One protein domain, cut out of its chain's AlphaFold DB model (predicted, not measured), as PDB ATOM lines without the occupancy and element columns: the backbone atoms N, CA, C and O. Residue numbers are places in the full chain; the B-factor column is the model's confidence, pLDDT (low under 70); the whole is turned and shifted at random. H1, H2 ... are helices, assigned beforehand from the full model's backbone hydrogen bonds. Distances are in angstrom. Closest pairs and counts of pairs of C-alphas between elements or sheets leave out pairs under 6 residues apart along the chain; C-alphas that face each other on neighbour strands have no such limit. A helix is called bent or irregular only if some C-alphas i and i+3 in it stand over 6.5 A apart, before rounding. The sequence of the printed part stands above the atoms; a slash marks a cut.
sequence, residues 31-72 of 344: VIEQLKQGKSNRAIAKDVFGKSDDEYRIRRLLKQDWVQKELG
ATOM      1  N   VAL A  31     224.243 166.965 196.669       92.19
ATOM      2  CA  VAL A  31     224.023 167.826 195.500       92.19
ATOM      3  C   VAL A  31     224.599 167.186 194.234       92.19
ATOM      4  O   VAL A  31     223.913 167.161 193.216       92.19
ATOM      5  N   ILE A  32     225.819 166.643 194.286       90.12
ATOM      6  CA  ILE A  32     226.467 165.980 193.142       90.12
ATOM      7  C   ILE A  32     225.661 164.763 192.675       90.12
ATOM      8  O   ILE A  32     225.442 164.595 191.478       90.12
ATOM      9  N   GLU A  33     225.175 163.937 193.598       90.62
ATOM     10  CA  GLU A  33     224.355 162.766 193.280       90.62
ATOM     11  C   GLU A  33     223.036 163.158 192.600       90.62
ATOM     12  O   GLU A  33     222.675 162.617 191.555       90.62
ATOM     13  N   GLN A  34     222.345 164.161 193.139       91.56
ATOM     14  CA  GLN A  34     221.101 164.654 192.554       91.56
ATOM     15  C   GLN A  34     221.296 165.317 191.185       91.56
ATOM     16  O   GLN A  34     220.430 165.197 190.315       91.56
ATOM     17  N   LEU A  35     222.433 165.986 190.975       87.56
ATOM     18  CA  LEU A  35     222.823 166.514 189.668       87.56
ATOM     19  C   LEU A  35     223.054 165.382 188.657       87.56
ATOM     20  O   LEU A  35     222.566 165.478 187.533       87.56
ATOM     21  N   LYS A  36     223.714 164.283 189.057       84.44
ATOM     22  CA  LYS A  36     223.885 163.083 188.211       84.44
ATOM     23  C   LYS A  36     222.555 162.420 187.847       84.44
ATOM     24  O   LYS A  36     222.434 161.847 186.771       84.44
ATOM     25  N   GLN A  37     221.548 162.542 188.708       87.06
ATOM     26  CA  GLN A  37     220.175 162.089 188.455       87.06
ATOM     27  C   GLN A  37     219.358 163.069 187.583       87.06
ATOM     28  O   GLN A  37     218.172 162.841 187.354       87.06
ATOM     29  N   GLY A  38     219.953 164.174 187.112       81.25
ATOM     30  CA  GLY A  38     219.304 165.139 186.219       81.25
ATOM     31  C   GLY A  38     218.331 166.106 186.904       81.25
ATOM     32  O   GLY A  38     217.542 166.768 186.226       81.25
ATOM     33  N   LYS A  39     218.353 166.220 188.241       85.44
ATOM     34  CA  LYS A  39     217.490 167.171 188.958       85.44
ATOM     35  C   LYS A  39     217.926 168.618 188.694       85.44
ATOM     36  O   LYS A  39     219.109 168.943 188.648       85.44
ATOM     37  N   SER A  40     216.953 169.524 188.566       84.31
ATOM     38  CA  SER A  40     217.239 170.957 188.389       84.31
ATOM     39  C   SER A  40     217.830 171.583 189.656       84.31
ATOM     40  O   SER A  40     217.430 171.234 190.765       84.31
ATOM     41  N   ASN A  41     218.697 172.591 189.512       85.44
ATOM     42  CA  ASN A  41     219.310 173.264 190.664       85.44
ATOM     43  C   ASN A  41     218.273 173.791 191.677       85.44
ATOM     44  O   ASN A  41     218.509 173.719 192.877       85.44
ATOM     45  N   ARG A  42     217.111 174.296 191.227       81.69
ATOM     46  CA  ARG A  42     216.039 174.762 192.132       81.69
ATOM     47  C   ARG A  42     215.381 173.620 192.900       81.69
ATOM     48  O   ARG A  42     215.067 173.793 194.075       81.69
ATOM     49  N   ALA A  43     215.182 172.472 192.252       86.88
ATOM     50  CA  ALA A  43     214.653 171.281 192.907       86.88
ATOM     51  C   ALA A  43     215.638 170.762 193.962       86.88
ATOM     52  O   ALA A  43     215.236 170.533 195.096       86.88
ATOM     53  N   ILE A  44     216.927 170.691 193.619       91.50
ATOM     54  CA  ILE A  44     217.991 170.293 194.549       91.50
ATOM     55  C   ILE A  44     218.100 171.292 195.705       91.50
ATOM     56  O   ILE A  44     218.233 170.891 196.853       91.50
ATOM     57  N   ALA A  45     218.000 172.599 195.444       91.12
ATOM     58  CA  ALA A  45     218.057 173.608 196.501       91.12
ATOM     59  C   ALA A  45     216.882 173.485 197.479       91.12
ATOM     60  O   ALA A  45     217.072 173.566 198.692       91.12
ATOM     61  N   LYS A  46     215.676 173.222 196.964       92.69
ATOM     62  CA  LYS A  46     214.500 172.950 197.795       92.69
ATOM     63  C   LYS A  46     214.664 171.665 198.613       92.69
ATOM     64  O   LYS A  46     214.286 171.663 199.776       92.69
ATOM     65  N   ASP A  47     215.238 170.619 198.027       92.00
ATOM     66  CA  ASP A  47     215.431 169.315 198.670       92.00
ATOM     67  C   ASP A  47     216.533 169.342 199.746       92.00
ATOM     68  O   ASP A  47     216.350 168.857 200.856       92.00
ATOM     69  N   VAL A  48     217.669 169.981 199.451       92.12
ATOM     70  CA  VAL A  48     218.866 169.979 200.308       92.12
ATOM     71  C   VAL A  48     218.874 171.133 201.316       92.12
ATOM     72  O   VAL A  48     219.372 170.978 202.429       92.12
ATOM     73  N   PHE A  49     218.338 172.303 200.950       91.69
ATOM     74  CA  PHE A  49     218.361 173.510 201.790       91.69
ATOM     75  C   PHE A  49     216.969 173.978 202.237       91.69
ATOM     76  O   PHE A  49     216.856 174.967 202.961       91.69
ATOM     77  N   GLY A  50     215.895 173.306 201.811       88.94
ATOM     78  CA  GLY A  50     214.515 173.657 202.160       88.94
ATOM     79  C   GLY A  50     213.950 174.873 201.412       88.94
ATOM     80  O   GLY A  50     212.766 175.179 201.551       88.94
ATOM     81  N   LYS A  51     214.763 175.576 200.609       89.44
ATOM     82  CA  LYS A  51     214.371 176.785 199.866       89.44
ATOM     83  C   LYS A  51     214.957 176.776 198.460       89.44
ATOM     84  O   LYS A  51     216.157 176.596 198.280       89.44
ATOM     85  N   SER A  52     214.125 177.047 197.456       80.50
ATOM     86  CA  SER A  52     214.572 177.151 196.060       80.50
ATOM     87  C   SER A  52     215.595 178.268 195.834       80.50
ATOM     88  O   SER A  52     216.435 178.143 194.948       80.50
ATOM     89  N   ASP A  53     215.554 179.331 196.639       81.56
ATOM     90  CA  ASP A  53     216.401 180.523 196.472       81.56
ATOM     91  C   ASP A  53     217.871 180.275 196.846       81.56
ATOM     92  O   ASP A  53     218.764 181.009 196.420       81.56
ATOM     93  N   ASP A  54     218.158 179.189 197.571       84.88
ATOM     94  CA  ASP A  54     219.526 178.756 197.878       84.88
ATOM     95  C   ASP A  54     220.245 178.115 196.666       84.88
ATOM     96  O   ASP A  54     221.395 177.677 196.781       84.88
ATOM     97  N   GLU A  55     219.632 178.126 195.472       87.88
ATOM     98  CA  GLU A  55     220.222 177.676 194.199       87.88
ATOM     99  C   GLU A  55     221.623 178.264 193.948       87.88
ATOM    100  O   GLU A  55     222.497 177.610 193.368       87.88
ATOM    101  N   TYR A  56     221.881 179.491 194.414       79.75
ATOM    102  CA  TYR A  56     223.178 180.151 194.246       79.75
ATOM    103  C   TYR A  56     224.343 179.341 194.846       79.75
ATOM    104  O   TYR A  56     225.467 179.422 194.341       79.75
ATOM    105  N   ARG A  57     224.099 178.540 195.894       83.44
ATOM    106  CA  ARG A  57     225.111 177.673 196.525       83.44
ATOM    107  C   ARG A  57     225.529 176.547 195.590       83.44
ATOM    108  O   ARG A  57     226.721 176.289 195.448       83.44
ATOM    109  N   ILE A  58     224.561 175.955 194.894       86.81
ATOM    110  CA  ILE A  58     224.779 174.912 193.886       86.81
ATOM    111  C   ILE A  58     225.527 175.506 192.694       86.81
ATOM    112  O   ILE A  58     226.528 174.951 192.258       86.81
ATOM    113  N   ARG A  59     225.140 176.702 192.231       83.62
ATOM    114  CA  ARG A  59     225.870 177.412 191.164       83.62
ATOM    115  C   ARG A  59     227.319 177.728 191.536       83.62
ATOM    116  O   ARG A  59     228.175 177.738 190.660       83.62
ATOM    117  N   ARG A  60     227.612 178.008 192.811       82.50
ATOM    118  CA  ARG A  60     228.993 178.187 193.297       82.50
ATOM    119  C   ARG A  60     229.756 176.867 193.392       82.50
ATOM    120  O   ARG A  60     230.946 176.868 193.085       82.50
ATOM    121  N   LEU A  61     229.088 175.782 193.787       85.06
ATOM    122  CA  LEU A  61     229.666 174.439 193.814       85.06
ATOM    123  C   LEU A  61     230.031 173.970 192.397       85.06
ATOM    124  O   LEU A  61     231.146 173.524 192.171       85.06
ATOM    125  N   LEU A  62     229.140 174.174 191.424       82.75
ATOM    126  CA  LEU A  62     229.374 173.844 190.014       82.75
ATOM    127  C   LEU A  62     230.574 174.586 189.406       82.75
ATOM    128  O   LEU A  62     231.108 174.141 188.404       82.75
ATOM    129  N   LYS A  63     231.040 175.694 189.990       79.69
ATOM    130  CA  LYS A  63     232.250 176.386 189.518       79.69
ATOM    131  C   LYS A  63     233.557 175.737 189.987       79.69
ATOM    132  O   LYS A  63     234.608 176.215 189.585       79.69
ATOM    133  N   GLN A  64     233.511 174.731 190.864       82.69
ATOM    134  CA  GLN A  64     234.718 174.058 191.339       82.69
ATOM    135  C   GLN A  64     235.171 172.995 190.336       82.69
ATOM    136  O   GLN A  64     234.394 172.120 189.951       82.69
ATOM    137  N   ASP A  65     236.452 173.021 189.973       75.81
ATOM    138  CA  ASP A  65     237.023 172.118 188.966       75.81
ATOM    139  C   ASP A  65     236.860 170.633 189.326       75.81
ATOM    140  O   ASP A  65     236.644 169.796 188.450       75.81
ATOM    141  N   TRP A  66     236.937 170.276 190.613       84.56
ATOM    142  CA  TRP A  66     236.751 168.888 191.051       84.56
ATOM    143  C   TRP A  66     235.299 168.418 190.922       84.56
ATOM    144  O   TRP A  66     235.076 167.260 190.589       84.56
ATOM    145  N   VAL A  67     234.325 169.312 191.118       85.25
ATOM    146  CA  VAL A  67     232.893 169.008 190.958       85.25
ATOM    147  C   VAL A  67     232.582 168.757 189.490       85.25
ATOM    148  O   VAL A  67     231.890 167.797 189.166       85.25
ATOM    149  N   GLN A  68     233.136 169.579 188.594       79.44
ATOM    150  CA  GLN A  68     233.009 169.381 187.148       79.44
ATOM    151  C   GLN A  68     233.600 168.031 186.710       79.44
ATOM    152  O   GLN A  68     232.966 167.301 185.953       79.44
ATOM    153  N   LYS A  69     234.765 167.641 187.246       80.81
ATOM    154  CA  LYS A  69     235.343 166.307 186.998       80.81
ATOM    155  C   LYS A  69     234.447 165.179 187.514       80.81
ATOM    156  O   LYS A  69     234.258 164.178 186.834       80.81
ATOM    157  N   GLU A  70     233.889 165.333 188.711       84.12
ATOM    158  CA  GLU A  70     233.087 164.294 189.358       84.12
ATOM    159  C   GLU A  70     231.716 164.088 188.703       84.12
ATOM    160  O   GLU A  70     231.195 162.972 188.706       84.12
ATOM    161  N   LEU A  71     231.140 165.138 188.112       81.19
ATOM    162  CA  LEU A  71     229.879 165.090 187.369       81.19
ATOM    163  C   LEU A  71     230.007 164.461 185.974       81.19
ATOM    164  O   LEU A  71     229.012 164.390 185.258       81.19
ATOM    165  N   GLY A  72     231.196 163.998 185.575       64.06
ATOM    166  CA  GLY A  72     231.409 163.418 184.247       64.06
ATOM    167  C   GLY A  72     231.283 164.437 183.113       64.06
ATOM    168  O   GLY A  72     231.338 164.058 181.946       64.06
TER     169      GLY A  72
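What this domain is: This is residues 31 to 72 of the 344 residues of the protein "RNase_H_2 domain-containing protein" of Araucaria cunninghamii (UniProt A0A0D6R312). Four short helices make a U-shaped cluster: H3 is the base, H2 packs across its first end, H4 stands past its last end, and H1 sits between H2 and H4, facing H3. The H4 side is loosely joined. The printed part has 42 residues, with H1, H2, H3 and H4 in chain order and no named strand: all helix. It is compact, radius of gyration of the C-alphas 9.7 A, spanning 27 by 19 by 11 A.

Where its parts are: Find C-alpha 52 at (214.572, 177.151, 196.060); from there H3, residues 52 to 61, runs 15.5 A. It is irregular: C-alphas 53 and 56 are 7.1 A apart. H2 is residues 41 to 49, 11.2 A. H1, residues 31 to 36, begins at (224.023, 167.826, 195.500). H4, residues 65 to 70, ends at (233.087, 164.294, 189.358).

How they stand to each other: H3 touches H2, about perpendicular at 81 degrees; their closest C-alphas, Lys 46 and Ser 52, are 4.5 A apart. H2 and H1 form a helical hairpin and touch, closest at C-alphas 44 and 31, 6.6 A, a steep tilt of 39 degrees, opposite ways. H4 is close but not clearly touching H1, closest at C-alphas 67 and 32, 7.4 A. H2 and H4 are apart. In H1, H2 and H4 every O i to N i+4 pair is within hydrogen-bond range; in H3, 3 of 6.

The domain as a whole: The farthest C-alphas, Gly 50 and Lys 69, are 26.8 A apart. The printed part has no cut, and its three links are tight. Look at residue 72 for the one pLDDT under 70.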